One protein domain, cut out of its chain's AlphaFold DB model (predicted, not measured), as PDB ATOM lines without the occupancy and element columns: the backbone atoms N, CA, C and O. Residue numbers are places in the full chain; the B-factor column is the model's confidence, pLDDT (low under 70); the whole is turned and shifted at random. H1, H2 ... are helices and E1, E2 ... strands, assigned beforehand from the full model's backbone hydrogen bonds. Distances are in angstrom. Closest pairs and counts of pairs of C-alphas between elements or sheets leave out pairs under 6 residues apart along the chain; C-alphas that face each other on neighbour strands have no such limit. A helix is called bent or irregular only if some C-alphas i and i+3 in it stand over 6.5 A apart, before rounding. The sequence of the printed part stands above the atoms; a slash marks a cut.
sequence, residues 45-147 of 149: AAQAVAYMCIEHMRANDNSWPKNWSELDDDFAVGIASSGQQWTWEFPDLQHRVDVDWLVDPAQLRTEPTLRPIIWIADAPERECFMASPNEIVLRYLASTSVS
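What this domain is: This is residues 45 to 147 of the 149 residues of an uncharacterized protein of Aureliella helgolandensis (UniProt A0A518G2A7). The helix H1 runs through the middle, with H2 crossing it on one side and H5 running alongside it on the other, the same way. A small two-stranded sheet, E1 and E2, packs on residues 45 to 53 of H1, the short helix H3 packs on residues 45 to 49, and H4 crosses H5, away from H1. The printed part has 103 residues with five named helices and two named strands, in the order H1 H2 H3 E1 H4 E2 H5; the sheet's order is E1 - E2, antiparallel, and the class is mostly helix. The whole is compact, with a radius of gyration of the C-alphas of 12.6 A, and rounded, spanning 33 by 29 by 23 A.

How they stand to each other: H1, residues 45 to 59, is the hub and touches three helices. H2, residues 68 to 81, touches it about perpendicular at 79 degrees, the closest C-alphas being those of Met 52 and Gly 78, 4.2 A apart. H3, residues 90 to 96, touches residues 45 to 49 of H1 alone, at a steep tilt of 54 degrees, opposite ways; the closest C-alphas are those of Ala 45 and Leu 93, 5.9 A. H2 and H3 only just touch, with 3 pairs of C-alphas within 8 A, the closest those of Phe 75 and Phe 90, 7.1 A. E1, residues 97 to 99, and E2, residues 118 to 120, are antiparallel neighbours at 154 degrees; N 98 and O 119, 2.9 A, and N 119 and O 98, 3.0 A, are within hydrogen-bond range. The closest C-alphas of H1 and E1 are those of Ala 46 and Val 97, 5.6 A. H5, residues 133 to 147, touches H1 at a shallow tilt of 25 degrees, the same way, closest at the C-alphas of Gln 47 and Pro 133, 4.7 A. H4, residues 105 to 110, touches residues 138 to 142 of H5 alone, about perpendicular at 79 degrees, closest at the C-alphas of Arg 109 and Leu 141, 6.4 A. H1 and H4 are apart, and so are H2 and H5. Every O i to N i+4 pair is within hydrogen-bond range in H1 and H3, against 5 of 10 in H2, 1 of 2 in H4 and 9 of 11 in H5.

Where its parts are: H1 begins at C-alpha 45, (-42.702, 23.141, 20.416), and is 21.1 A long. H2 is 18.0 A long and irregular: C-alphas 73 and 76 are 7.0 A apart. H3 is 10.2 A long, and E1 begins at C-alpha 97, (-36.784, 26.454, 19.799). H5 is 22.4 A long and ends at C-alpha 147, (-36.037, 1.612, 2.046).

The domain as a whole: The two C-alphas farthest apart, those of Asp 122 and Ser 147, are 37.1 A apart. The printed part has no cut. The link from E2 to H5, residues 121 to 132, is long. The mean pLDDT of the printed part is 88.3; residues 85 to 86, 114, 129 and 146 to 147 are under 70.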
ATOM      1  N   ALA A  45     -43.176  22.286  21.504       92.81
ATOM      2  CA  ALA A  45     -42.702  23.141  20.416       92.81
ATOM      3  C   ALA A  45     -41.465  22.534  19.735       92.81
ATOM      4  O   ALA A  45     -41.423  22.427  18.514       92.81
ATOM      5  N   ALA A  46     -40.488  22.064  20.517       93.88
ATOM      6  CA  ALA A  46     -39.292  21.427  19.971       93.88
ATOM      7  C   ALA A  46     -39.627  20.146  19.185       93.88
ATOM      8  O   ALA A  46     -39.075  19.918  18.109       93.88
ATOM      9  N   GLN A  47     -40.571  19.331  19.672       93.25
ATOM     10  CA  GLN A  47     -41.068  18.169  18.928       93.25
ATOM     11  C   GLN A  47     -41.744  18.573  17.615       93.25
ATOM     12  O   GLN A  47     -41.467  17.973  16.581       93.25
ATOM     13  N   ALA A  48     -42.601  19.595  17.633       93.38
ATOM     14  CA  ALA A  48     -43.260  20.111  16.438       93.38
ATOM     15  C   ALA A  48     -42.240  20.566  15.378       93.38
ATOM     16  O   ALA A  48     -42.353  20.188  14.214       93.38
ATOM     17  N   VAL A  49     -41.186  21.273  15.793       95.31
ATOM     18  CA  VAL A  49     -40.087  21.694  14.909       95.31
ATOM     19  C   VAL A  49     -39.312  20.496  14.355       95.31
ATOM     20  O   VAL A  49     -38.949  20.500  13.181       95.31
ATOM     21  N   ALA A  50     -39.123  19.429  15.138       95.62
ATOM     22  CA  ALA A  50     -38.537  18.189  14.627       95.62
ATOM     23  C   ALA A  50     -39.383  17.565  13.507       95.62
ATOM     24  O   ALA A  50     -38.831  17.134  12.496       95.62
ATOM     25  N   TYR A  51     -40.714  17.562  13.641       95.25
ATOM     26  CA  TYR A  51     -41.603  17.124  12.562       95.25
ATOM     27  C   TYR A  51     -41.514  18.032  11.335       95.25
ATOM     28  O   TYR A  51     -41.466  17.515  10.224       95.25
ATOM     29  N   MET A  52     -41.413  19.352  11.509       95.38
ATOM     30  CA  MET A  52     -41.216  20.286  10.393       95.38
ATOM     31  C   MET A  52     -39.906  20.016   9.645       95.38
ATOM     32  O   MET A  52     -39.910  19.935   8.424       95.38
ATOM     33  N   CYS A  53     -38.803  19.772  10.360       96.50
ATOM     34  CA  CYS A  53     -37.529  19.390   9.739       96.50
ATOM     35  C   CYS A  53     -37.633  18.057   8.979       96.50
ATOM     36  O   CYS A  53     -37.002  17.882   7.938       96.50
ATOM     37  N   ILE A  54     -38.427  17.105   9.483       95.75
ATOM     38  CA  ILE A  54     -38.691  15.837   8.789       95.75
ATOM     39  C   ILE A  54     -39.500  16.059   7.511       95.75
ATOM     40  O   ILE A  54     -39.155  15.470   6.489       95.75
ATOM     41  N   GLU A  55     -40.560  16.869   7.546       95.19
ATOM     42  CA  GLU A  55     -41.336  17.166   6.335       95.19
ATOM     43  C   GLU A  55     -40.478  17.896   5.298       95.19
ATOM     44  O   GLU A  55     -40.467  17.487   4.137       95.19
ATOM     45  N   HIS A  56     -39.641  18.841   5.735       96.00
ATOM     46  CA  HIS A  56     -38.662  19.494   4.873       96.00
ATOM     47  C   HIS A  56     -37.738  18.479   4.188       96.00
ATOM     48  O   HIS A  56     -37.599  18.473   2.965       96.00
ATOM     49  N   MET A  57     -37.144  17.559   4.959       95.44
ATOM     50  CA  MET A  57     -36.294  16.497   4.413       95.44
ATOM     51  C   MET A  57     -37.049  15.587   3.435       95.44
ATOM     52  O   MET A  57     -36.478  15.172   2.429       95.44
ATOM     53  N   ARG A  58     -38.327  15.278   3.686       94.75
ATOM     54  CA  ARG A  58     -39.145  14.474   2.760       94.75
ATOM     55  C   ARG A  58     -39.406  15.194   1.444       94.75
ATOM     56  O   ARG A  58     -39.435  14.536   0.408       94.75
ATOM     57  N   ALA A  59     -39.615  16.505   1.490       94.56
ATOM     58  CA  ALA A  59     -39.885  17.320   0.313       94.56
ATOM     59  C   ALA A  59     -38.615  17.660  -0.490       94.56
ATOM     60  O   ALA A  59     -38.716  17.915  -1.689       94.56
ATOM     61  N   ASN A  60     -37.435  17.630   0.141       94.75
ATOM     62  CA  ASN A  60     -36.181  18.139  -0.427       94.75
ATOM     63  C   ASN A  60     -35.051  17.087  -0.450       94.75
ATOM     64  O   ASN A  60     -33.920  17.366  -0.065       94.75
ATOM     65  N   ASP A  61     -35.338  15.854  -0.881       92.38
ATOM     66  CA  ASP A  61     -34.329  14.797  -1.098       92.38
ATOM     67  C   ASP A  61     -33.418  14.508   0.119       92.38
ATOM     68  O   ASP A  61     -32.225  14.226  -0.010       92.38
ATOM     69  N   ASN A  62     -33.989  14.529   1.323       92.12
ATOM     70  CA  ASN A  62     -33.299  14.412   2.613       92.12
ATOM     71  C   ASN A  62     -32.320  15.556   2.940       92.12
ATOM     72  O   ASN A  62     -31.442  15.367   3.783       92.12
ATOM     73  N   SER A  63     -32.449  16.739   2.332       94.38
ATOM     74  CA  SER A  63     -31.665  17.908   2.739       94.38
ATOM     75  C   SER A  63     -32.160  18.484   4.064       94.38
ATOM     76  O   SER A  63     -33.363  18.639   4.261       94.38
ATOM     77  N   TRP A  64     -31.238  18.837   4.961       96.25
ATOM     78  CA  TRP A  64     -31.568  19.547   6.201       96.25
ATOM     79  C   TRP A  64     -31.930  21.014   5.914       96.25
ATOM     80  O   TRP A  64     -31.254  21.631   5.080       96.25
ATOM     81  N   PRO A  65     -32.937  21.592   6.598       96.88
ATOM     82  CA  PRO A  65     -33.242  23.016   6.488       96.88
ATOM     83  C   PRO A  65     -32.058  23.872   6.952       96.88
ATOM     84  O   PRO A  65     -31.360  23.542   7.912       96.88
ATOM     85  N   LYS A  66     -31.843  25.014   6.301       96.94
ATOM     86  CA  LYS A  66     -30.706  25.912   6.582       96.94
ATOM     87  C   LYS A  66     -31.061  27.095   7.469       96.94
ATOM     88  O   LYS A  66     -30.174  27.845   7.872       96.94
ATOM     89  N   ASN A  67     -32.347  27.341   7.678       96.94
ATOM     90  CA  ASN A  67     -32.863  28.431   8.494       96.94
ATOM     91  C   ASN A  67     -34.376  28.267   8.682       96.94
ATOM     92  O   ASN A  67     -35.029  27.481   8.001       96.94
ATOM     93  N   TRP A  68     -34.941  29.095   9.559       96.50
ATOM     94  CA  TRP A  68     -36.379  29.139   9.790       96.50
ATOM     95  C   TRP A  68     -37.211  29.415   8.536       96.50
ATOM     96  O   TRP A  68     -38.280  28.842   8.418       96.50
ATOM     97  N   SER A  69     -36.758  30.250   7.596       95.94
ATOM     98  CA  SER A  69     -37.562  30.578   6.407       95.94
ATOM     99  C   SER A  69     -37.833  29.361   5.524       95.94
ATOM    100  O   SER A  69     -38.854  29.336   4.850       95.94
ATOM    101  N   GLU A  70     -36.947  28.366   5.528       95.31
ATOM    102  CA  GLU A  70     -37.134  27.118   4.777       95.31
ATOM    103  C   GLU A  70     -38.166  26.181   5.422       95.31
ATOM    104  O   GLU A  70     -38.615  25.247   4.772       95.31
ATOM    105  N   LEU A  71     -38.565  26.439   6.673       94.38
ATOM    106  CA  LEU A  71     -39.586  25.673   7.392       94.38
ATOM    107  C   LEU A  71     -40.985  26.305   7.339       94.38
ATOM    108  O   LEU A  71     -41.922  25.726   7.888       94.38
ATOM    109  N   ASP A  72     -41.135  27.491   6.744       91.38
ATOM    110  CA  ASP A  72     -42.420  28.206   6.700       91.38
ATOM    111  C   ASP A  72     -43.450  27.431   5.859       91.38
ATOM    112  O   ASP A  72     -44.567  27.170   6.308       91.38
ATOM    113  N   ASP A  73     -43.028  26.932   4.693       88.12
ATOM    114  CA  ASP A  73     -43.865  26.097   3.821       88.12
ATOM    115  C   ASP A  73     -44.213  24.744   4.473       88.12
ATOM    116  O   ASP A  73     -45.317  24.215   4.302       88.12
ATOM    117  N   ASP A  74     -43.299  24.209   5.287       88.81
ATOM    118  CA  ASP A  74     -43.459  22.934   5.990       88.81
ATOM    119  C   ASP A  74     -44.264  23.058   7.289       88.81
ATOM    120  O   ASP A  74     -44.643  22.045   7.883       88.81
ATOM    121  N   PHE A  75     -44.564  24.275   7.748       86.75
ATOM    122  CA  PHE A  75     -45.253  24.508   9.014       86.75
ATOM    123  C   PHE A  75     -46.621  23.822   9.044       86.75
ATOM    124  O   PHE A  75     -46.894  23.017   9.934       86.75
ATOM    125  N   ALA A  76     -47.481  24.067   8.054       83.62
ATOM    126  CA  ALA A  76     -48.840  23.520   8.068       83.62
ATOM    127  C   ALA A  76     -48.851  21.979   8.102       83.62
ATOM    128  O   ALA A  76     -49.626  21.374   8.848       83.62
ATOM    129  N   VAL A  77     -47.963  21.345   7.331       82.44
ATOM    130  CA  VAL A  77     -47.861  19.882   7.242       82.44
ATOM    131  C   VAL A  77     -47.175  19.309   8.484       82.44
ATOM    132  O   VAL A  77     -47.692  18.375   9.093       82.44
ATOM    133  N   GLY A  78     -46.065  19.903   8.923       77.75
ATOM    134  CA  GLY A  78     -45.306  19.463  10.093       77.75
ATOM    135  C   GLY A  78     -46.116  19.540  11.387       77.75
ATOM    136  O   GLY A  78     -46.114  18.593  12.179       77.75
ATOM    137  N   ILE A  79     -46.894  20.609  11.585       84.25
ATOM    138  CA  ILE A  79     -47.782  20.719  12.749       84.25
ATOM    139  C   ILE A  79     -48.910  19.678  12.674       84.25
ATOM    140  O   ILE A  79     -49.220  19.055  13.697       84.25
ATOM    141  N   ALA A  80     -49.482  19.410  11.496       81.44
ATOM    142  CA  ALA A  80     -50.464  18.336  11.338       81.44
ATOM    143  C   ALA A  80     -49.866  16.956  11.684       81.44
ATOM    144  O   ALA A  80     -50.458  16.216  12.475       81.44
ATOM    145  N   SER A  81     -48.663  16.654  11.187       79.88
ATOM    146  CA  SER A  81     -47.923  15.412  11.463       79.88
ATOM    147  C   SER A  81     -47.545  15.243  12.937       79.88
ATOM    148  O   SER A  81     -47.522  14.120  13.442       79.88
ATOM    149  N   SER A  82     -47.298  16.340  13.657       78.19
ATOM    150  CA  SER A  82     -47.013  16.311  15.100       78.19
ATOM    151  C   SER A  82     -48.243  16.013  15.973       78.19
ATOM    152  O   SER A  82     -48.110  15.778  17.175       78.19
ATOM    153  N   GLY A  83     -49.454  16.052  15.401       79.31
ATOM    154  CA  GLY A  83     -50.711  15.966  16.149       79.31
ATOM    155  C   GLY A  83     -51.077  17.248  16.910       79.31
ATOM    156  O   GLY A  83     -51.995  17.222  17.730       79.31
ATOM    157  N   GLN A  84     -50.391  18.370  16.645       76.31
ATOM    158  CA  GLN A  84     -50.524  19.641  17.380       76.31
ATOM    159  C   GLN A  84     -51.116  20.788  16.545       76.31
ATOM    160  O   GLN A  84     -50.894  21.959  16.846       76.31
ATOM    161  N   GLN A  85     -51.897  20.452  15.511       63.75
ATOM    162  CA  GLN A  85     -52.465  21.343  14.473       63.75
ATOM    163  C   GLN A  85     -53.150  22.643  14.950       63.75
ATOM    164  O   GLN A  85     -53.323  23.552  14.151       63.75
ATOM    165  N   TRP A  86     -53.519  22.766  16.228       60.72
ATOM    166  CA  TRP A  86     -54.207  23.947  16.777       60.72
ATOM    167  C   TRP A  86     -53.401  24.707  17.839       60.72
ATOM    168  O   TRP A  86     -53.940  25.600  18.489       60.72
ATOM    169  N   THR A  87     -52.154  24.312  18.108       77.50
ATOM    170  CA  THR A  87     -51.435  24.735  19.326       77.50
ATOM    171  C   THR A  87     -50.375  25.806  19.081       77.50
ATOM    172  O   THR A  87     -49.973  26.483  20.030       77.50
ATOM    173  N   TRP A  88     -49.940  25.985  17.835       84.94
ATOM    174  CA  TRP A  88     -48.740  26.753  17.529       84.94
ATOM    175  C   TRP A  88     -48.966  27.824  16.484       84.94
ATOM    176  O   TRP A  88     -49.680  27.621  15.508       84.94
ATOM    177  N   GLU A  89     -48.284  28.942  16.691       89.81
ATOM    178  CA  GLU A  89     -48.037  29.956  15.679       89.81
ATOM    179  C   GLU A  89     -46.552  29.886  15.325       89.81
ATOM    180  O   GLU A  89     -45.712  29.692  16.207       89.81
ATOM    181  N   PHE A  90     -46.214  30.044  14.046       90.19
ATOM    182  CA  PHE A  90     -44.834  29.914  13.579       90.19
ATOM    183  C   PHE A  90     -43.834  30.820  14.335       90.19
ATOM    184  O   PHE A  90     -42.804  30.308  14.778       90.19
ATOM    185  N   PRO A  91     -44.139  32.104  14.628       93.69
ATOM    186  CA  PRO A  91     -43.248  32.945  15.434       93.69
ATOM    187  C   PRO A  91     -43.043  32.453  16.877       93.69
ATOM    188  O   PRO A  91     -41.982  32.669  17.456       93.69
ATOM    189  N   ASP A  92     -44.034  31.775  17.470       91.69
ATOM    190  CA  ASP A  92     -43.909  31.211  18.822       91.69
ATOM    191  C   ASP A  92     -42.919  30.034  18.827       91.69
ATOM    192  O   ASP A  92     -42.147  29.873  19.771       91.69
ATOM    193  N   LEU A  93     -42.873  29.248  17.744       93.50
ATOM    194  CA  LEU A  93     -41.872  28.192  17.572       93.50
ATOM    195  C   LEU A  93     -40.467  28.770  17.399       93.50
ATOM    196  O   LEU A  93     -39.552  28.330  18.093       93.50
ATOM    197  N   GLN A  94     -40.322  29.790  16.545       94.75
ATOM    198  CA  GLN A  94     -39.051  30.494  16.329       94.75
ATOM    199  C   GLN A  94     -38.469  31.069  17.621       94.75
ATOM    200  O   GLN A  94     -37.256  31.141  17.779       94.75
ATOM    201  N   HIS A  95     -39.332  31.506  18.538       94.56
ATOM    202  CA  HIS A  95     -38.902  32.070  19.811       94.56
ATOM    203  C   HIS A  95     -38.480  31.005  20.833       94.56
ATOM    204  O   HIS A  95     -37.608  31.255  21.660       94.56
ATOM    205  N   ARG A  96     -39.118  29.831  20.815       93.62
ATOM    206  CA  ARG A  96     -38.966  28.805  21.861       93.62
ATOM    207  C   ARG A  96     -37.912  27.756  21.552       93.62
ATOM    208  O   ARG A  96     -37.448  27.078  22.472       93.62
ATOM    209  N   VAL A  97     -37.600  27.565  20.279       95.44
ATOM    210  CA  VAL A  97     -36.784  26.454  19.799       95.44
ATOM    211  C   VAL A  97     -35.584  27.012  19.060       95.44
ATOM    212  O   VAL A  97     -35.702  27.970  18.309       95.44
ATOM    213  N   ASP A  98     -34.443  26.377  19.257       96.56
ATOM    214  CA  ASP A  98     -33.261  26.569  18.436       96.56
ATOM    215  C   ASP A  98     -32.967  25.277  17.674       96.56
ATOM    216  O   ASP A  98     -33.255  24.164  18.139       96.56
ATOM    217  N   VAL A  99     -32.386  25.439  16.490       96.56
ATOM    218  CA  VAL A  99     -32.016  24.348  15.593       96.56
ATOM    219  C   VAL A  99     -30.587  24.578  15.122       96.56
ATOM    220  O   VAL A  99     -30.220  25.688  14.729       96.56
ATOM    221  N   ASP A 100     -29.781  23.523  15.135       95.75
ATOM    222  CA  ASP A 100     -28.489  23.528  14.463       95.75
ATOM    223  C   ASP A 100     -28.712  23.365  12.955       95.75
ATOM    224  O   ASP A 100     -28.985  22.280  12.442       95.75
ATOM    225  N   TRP A 101     -28.624  24.479  12.236       96.44
ATOM    226  CA  TRP A 101     -28.798  24.525  10.786       96.44
ATOM    227  C   TRP A 101     -27.598  23.975  10.002       96.44
ATOM    228  O   TRP A 101     -27.680  23.830   8.785       96.44
ATOM    229  N   LEU A 102     -26.471  23.697  10.667       94.69
ATOM    230  CA  LEU A 102     -25.242  23.195  10.036       94.69
ATOM    231  C   LEU A 102     -25.155  21.664  10.037       94.69
ATOM    232  O   LEU A 102     -24.120  21.098   9.684       94.69
ATOM    233  N   VAL A 103     -26.229  20.999  10.449       92.69
ATOM    234  CA  VAL A 103     -26.324  19.546  10.528       92.69
ATOM    235  C   VAL A 103     -26.333  18.921   9.138       92.69
ATOM    236  O   VAL A 103     -27.098  19.317   8.261       92.69
ATOM    237  N   ASP A 104     -25.520  17.879   8.970       91.94
ATOM    238  CA  ASP A 104     -25.592  16.971   7.828       91.94
ATOM    239  C   ASP A 104     -26.366  15.692   8.221       91.94
ATOM    240  O   ASP A 104     -25.892  14.911   9.058       91.94
ATOM    241  N   PRO A 105     -27.544  15.423   7.623       92.00
ATOM    242  CA  PRO A 105     -28.317  14.211   7.885       92.00
ATOM    243  C   PRO A 105     -27.561  12.915   7.578       92.00
ATOM    244  O   PRO A 105     -27.817  11.896   8.222       92.00
ATOM    245  N   ALA A 106     -26.632  12.922   6.616       89.88
ATOM    246  CA  ALA A 106     -25.809  11.755   6.310       89.88
ATOM    247  C   ALA A 106     -24.825  11.457   7.451       89.88
ATOM    248  O   ALA A 106     -24.635  10.294   7.824       89.88
ATOM    249  N   GLN A 107     -24.266  12.502   8.067       89.00
ATOM    250  CA  GLN A 107     -23.425  12.364   9.250       89.00
ATOM    251  C   GLN A 107     -24.230  11.815  10.434       89.00
ATOM    252  O   GLN A 107     -23.794  10.859  11.068       89.00
ATOM    253  N   LEU A 108     -25.442  12.325  10.680       88.19
ATOM    254  CA  LEU A 108     -26.292  11.852  11.784       88.19
ATOM    255  C   LEU A 108     -26.635  10.358  11.716       88.19
ATOM    256  O   LEU A 108     -26.860   9.733  12.752       88.19
ATOM    257  N   ARG A 109     -26.684   9.779  10.511       85.50
ATOM    258  CA  ARG A 109     -26.925   8.339  10.320       85.50
ATOM    259  C   ARG A 109     -25.749   7.479  10.766       85.50
ATOM    260  O   ARG A 109     -25.958   6.350  11.201       85.50
ATOM    261  N   THR A 110     -24.531   7.983  10.601       84.50
ATOM    262  CA  THR A 110     -23.296   7.228  10.857       84.50
ATOM    263  C   THR A 110     -22.766   7.479  12.262       84.50
ATOM    264  O   THR A 110     -22.339   6.547  12.941       84.50
ATOM    265  N   GLU A 111     -22.866   8.720  12.723       85.00
ATOM    266  CA  GLU A 111     -22.397   9.181  14.020       85.00
ATOM    267  C   GLU A 111     -23.500  10.020  14.677       85.00
ATOM    268  O   GLU A 111     -23.513  11.247  14.535       85.00
ATOM    269  N   PRO A 112     -24.453   9.389  15.393       76.44
ATOM    270  CA  PRO A 112     -25.448  10.141  16.141       76.44
ATOM    271  C   PRO A 112     -24.722  11.069  17.122       76.44
ATOM    272  O   PRO A 112     -23.941  10.626  17.968       76.44
ATOM    273  N   THR A 113     -24.915  12.376  16.949       72.75
ATOM    274  CA  THR A 113     -24.132  13.399  17.643       72.75
ATOM    275  C   THR A 113     -24.374  13.344  19.149       72.75
ATOM    276  O   THR A 113     -25.500  13.187  19.611       72.75
ATOM    277  N   LEU A 114     -23.320  13.581  19.939       68.69
ATOM    278  CA  LEU A 114     -23.456  13.830  21.385       68.69
ATOM    279  C   LEU A 114     -24.135  15.179  21.687       68.69
ATOM    280  O   LEU A 114     -24.544  15.426  22.818       68.69
ATOM    281  N   ARG A 115     -24.213  16.070  20.691       83.31
ATOM    282  CA  ARG A 115     -24.798  17.410  20.802       83.31
ATOM    283  C   ARG A 115     -26.248  17.402  20.302       83.31
ATOM    284  O   ARG A 115     -26.505  16.733  19.297       83.31
ATOM    285  N   PRO A 116     -27.174  18.128  20.956       88.81
ATOM    286  CA  PRO A 116     -28.542  18.270  20.469       88.81
ATOM    287  C   PRO A 116     -28.559  19.050  19.148       88.81
ATOM    288  O   PRO A 116     -27.842  20.035  19.010       88.81
ATOM    289  N   ILE A 117     -29.382  18.607  18.196       93.69
ATOM    290  CA  ILE A 117     -29.592  19.283  16.901       93.69
ATOM    291  C   ILE A 117     -30.832  20.178  16.917       93.69
ATOM    292  O   ILE A 117     -30.936  21.114  16.133       93.69
ATOM    293  N   ILE A 118     -31.764  19.899  17.828       94.69
ATOM    294  CA  ILE A 118     -32.936  20.718  18.127       94.69
ATOM    295  C   ILE A 118     -33.058  20.787  19.652       94.69
ATOM    296  O   ILE A 118     -33.024  19.749  20.328       94.69
ATOM    297  N   TRP A 119     -33.198  21.989  20.211       94.62
ATOM    298  CA  TRP A 119     -33.324  22.198  21.657       94.62
ATOM    299  C   TRP A 119     -34.247  23.368  22.006       94.62
ATOM    300  O   TRP A 119     -34.587  24.203  21.174       94.62
ATOM    301  N   ILE A 120     -34.678  23.414  23.267       93.50
ATOM    302  CA  ILE A 120     -35.445  24.542  23.806       93.50
ATOM    303  C   ILE A 120     -34.466  25.691  24.057       93.50
ATOM    304  O   ILE A 120     -33.538  25.513  24.849       93.50
ATOM    305  N   ALA A 121     -34.691  26.853  23.444       92.06
ATOM    306  CA  ALA A 121     -33.773  27.997  23.490       92.06
ATOM    307  C   ALA A 121     -33.425  28.410  24.936       92.06
ATOM    308  O   ALA A 121     -32.260  28.532  25.309       92.06
ATOM    309  N   ASP A 122     -34.441  28.497  25.798       88.12
ATOM    310  CA  ASP A 122     -34.281  28.880  27.208       88.12
ATOM    311  C   ASP A 122     -33.774  27.744  28.123       88.12
ATOM    312  O   ASP A 122     -33.561  27.952  29.322       88.12
ATOM    313  N   ALA A 123     -33.638  26.515  27.614       86.94
ATOM    314  CA  ALA A 123     -33.262  25.347  28.413       86.94
ATOM    315  C   ALA A 123     -32.594  24.240  27.563       86.94
ATOM    316  O   ALA A 123     -33.159  23.148  27.440       86.94
ATOM    317  N   PRO A 124     -31.389  24.479  27.010       81.56
ATOM    318  CA  PRO A 124     -30.749  23.581  26.043       81.56
ATOM    319  C   PRO A 124     -30.386  22.201  26.606       81.56
ATOM    320  O   PRO A 124     -30.395  21.216  25.877       81.56
ATOM    321  N   GLU A 125     -30.101  22.104  27.909       80.50
ATOM    322  CA  GLU A 125     -29.741  20.838  28.570       80.50
ATOM    323  C   GLU A 125     -30.952  20.043  29.078       80.50
ATOM    324  O   GLU A 125     -30.805  18.996  29.709       80.50
ATOM    325  N   ARG A 126     -32.173  20.545  28.874       79.50
ATOM    326  CA  ARG A 126     -33.356  19.922  29.461       79.50
ATOM    327  C   ARG A 126     -33.782  18.692  28.666       79.50
ATOM    328  O   ARG A 126     -34.157  18.782  27.500       79.50
ATOM    329  N   GLU A 127     -33.838  17.559  29.355       74.38
ATOM    330  CA  GLU A 127     -34.432  16.335  28.823       74.38
ATOM    331  C   GLU A 127     -35.942  16.510  28.590       74.38
ATOM    332  O   GLU A 127     -36.674  17.062  29.419       74.38
ATOM    333  N   CYS A 128     -36.423  16.035  27.442       74.75
ATOM    334  CA  CYS A 128     -37.850  15.985  27.146       74.75
ATOM    335  C   CYS A 128     -38.469  14.748  27.813       74.75
ATOM    336  O   CYS A 128     -37.930  13.656  27.715       74.75
ATOM    337  N   PHE A 129     -39.640  14.897  28.442       66.38
ATOM    338  CA  PHE A 129     -40.354  13.796  29.122       66.38
ATOM    339  C   PHE A 129     -40.866  12.679  28.181       66.38
ATOM    340  O   PHE A 129     -41.426  11.690  28.648       66.38
ATOM    341  N   MET A 130     -40.716  12.841  26.864       76.25
ATOM    342  CA  MET A 130     -41.149  11.910  25.816       76.25
ATOM    343  C   MET A 130     -40.022  11.727  24.792       76.25
ATOM    344  O   MET A 130     -38.872  12.012  25.105       76.25
ATOM    345  N   ALA A 131     -40.341  11.290  23.568       84.56
ATOM    346  CA  ALA A 131     -39.365  11.269  22.487       84.56
ATOM    347  C   ALA A 131     -38.742  12.663  22.333       84.56
ATOM    348  O   ALA A 131     -39.452  13.644  22.089       84.56
ATOM    349  N   SER A 132     -37.429  12.756  22.525       90.88
ATOM    350  CA  SER A 132     -36.728  14.018  22.311       90.88
ATOM    351  C   SER A 132     -36.847  14.420  20.832       90.88
ATOM    352  O   SER A 132     -36.979  13.550  19.966       90.88
ATOM    353  N   PRO A 133     -36.807  15.720  20.497       93.06
ATOM    354  CA  PRO A 133     -36.825  16.143  19.096       93.06
ATOM    355  C   PRO A 133     -35.692  15.488  18.285       93.06
ATOM    356  O   PRO A 133     -35.891  15.089  17.140       93.06
ATOM    357  N   ASN A 134     -34.539  15.262  18.919       92.81
ATOM    358  CA  ASN A 134     -33.404  14.560  18.322       92.81
ATOM    359  C   ASN A 134     -33.728  13.079  18.049       92.81
ATOM    360  O   ASN A 134     -33.461  12.583  16.959       92.81
ATOM    361  N   GLU A 135     -34.361  12.372  18.992       92.38
ATOM    362  CA  GLU A 135     -34.813  10.986  18.784       92.38
ATOM    363  C   GLU A 135     -35.836  10.860  17.652       92.38
ATOM    364  O   GLU A 135     -35.813   9.873  16.916       92.38
ATOM    365  N   ILE A 136     -36.730  11.843  17.506       94.00
ATOM    366  CA  ILE A 136     -37.721  11.886  16.424       94.00
ATOM    367  C   ILE A 136     -37.010  11.939  15.064       94.00
ATOM    368  O   ILE A 136     -37.296  11.114  14.192       94.00
ATOM    369  N   VAL A 137     -36.033  12.838  14.910       94.38
ATOM    370  CA  VAL A 137     -35.225  12.969  13.684       94.38
ATOM    371  C   VAL A 137     -34.403  11.709  13.420       94.38
ATOM    372  O   VAL A 137     -34.464  11.156  12.321       94.38
ATOM    373  N   LEU A 138     -33.681  11.200  14.421       92.75
ATOM    374  CA  LEU A 138     -32.846  10.004  14.269       92.75
ATOM    375  C   LEU A 138     -33.673   8.777  13.870       92.75
ATOM    376  O   LEU A 138     -33.258   8.000  13.011       92.75
ATOM    377  N   ARG A 139     -34.877   8.620  14.433       93.25
ATOM    378  CA  ARG A 139     -35.796   7.540  14.055       93.25
ATOM    379  C   ARG A 139     -36.241   7.653  12.598       93.25
ATOM    380  O   ARG A 139     -36.313   6.634  11.911       93.25
ATOM    381  N   TYR A 140     -36.521   8.863  12.117       93.94
ATOM    382  CA  TYR A 140     -36.849   9.089  10.710       93.94
ATOM    383  C   TYR A 140     -35.675   8.728   9.787       93.94
ATOM    384  O   TYR A 140     -35.863   7.981   8.823       93.94
ATOM    385  N   LEU A 141     -34.460   9.173  10.117       92.94
ATOM    386  CA  LEU A 141     -33.257   8.874   9.334       92.94
ATOM    387  C   LEU A 141     -32.949   7.367   9.291       92.94
ATOM    388  O   LEU A 141     -32.607   6.843   8.233       92.94
ATOM    389  N   ALA A 142     -33.143   6.658  10.405       91.06
ATOM    390  CA  ALA A 142     -32.999   5.203  10.467       91.06
ATOM    391  C   ALA A 142     -34.063   4.462   9.637       91.06
ATOM    392  O   ALA A 142     -33.798   3.398   9.085       91.06
ATOM    393  N   SER A 143     -35.278   5.011   9.527       90.19
ATOM    394  CA  SER A 143     -36.341   4.401   8.717       90.19
ATOM    395  C   SER A 143     -36.098   4.536   7.212       90.19
ATOM    396  O   SER A 143     -36.439   3.634   6.453       90.19
ATOM    397  N   THR A 144     -35.462   5.626   6.775       85.81
ATOM    398  CA  THR A 144     -35.194   5.882   5.352       85.81
ATOM    399  C   THR A 144     -34.010   5.083   4.816       85.81
ATOM    400  O   THR A 144     -33.985   4.794   3.623       85.81
ATOM    401  N   SER A 145     -33.048   4.679   5.654       72.19
ATOM    402  CA  SER A 145     -31.941   3.807   5.225       72.19
ATOM    403  C   SER A 145     -32.375   2.384   4.876       72.19
ATOM    404  O   SER A 145     -31.699   1.722   4.104       72.19
ATOM    405  N   VAL A 146     -33.500   1.911   5.419       62.81
ATOM    406  CA  VAL A 146     -34.009   0.550   5.164       62.81
ATOM    407  C   VAL A 146     -34.763   0.460   3.830       62.81
ATOM    408  O   VAL A 146     -34.933  -0.622   3.290       62.81
ATOM    409  N   SER A 147     -35.226   1.584   3.276       59.16
ATOM    410  CA  SER A 147     -36.037   1.612   2.046       59.16
ATOM    411  C   SER A 147     -35.227   1.758   0.751       59.16
ATOM    412  O   SER A 147     -35.827   1.896  -0.311       59.16
TER     413      SER A 147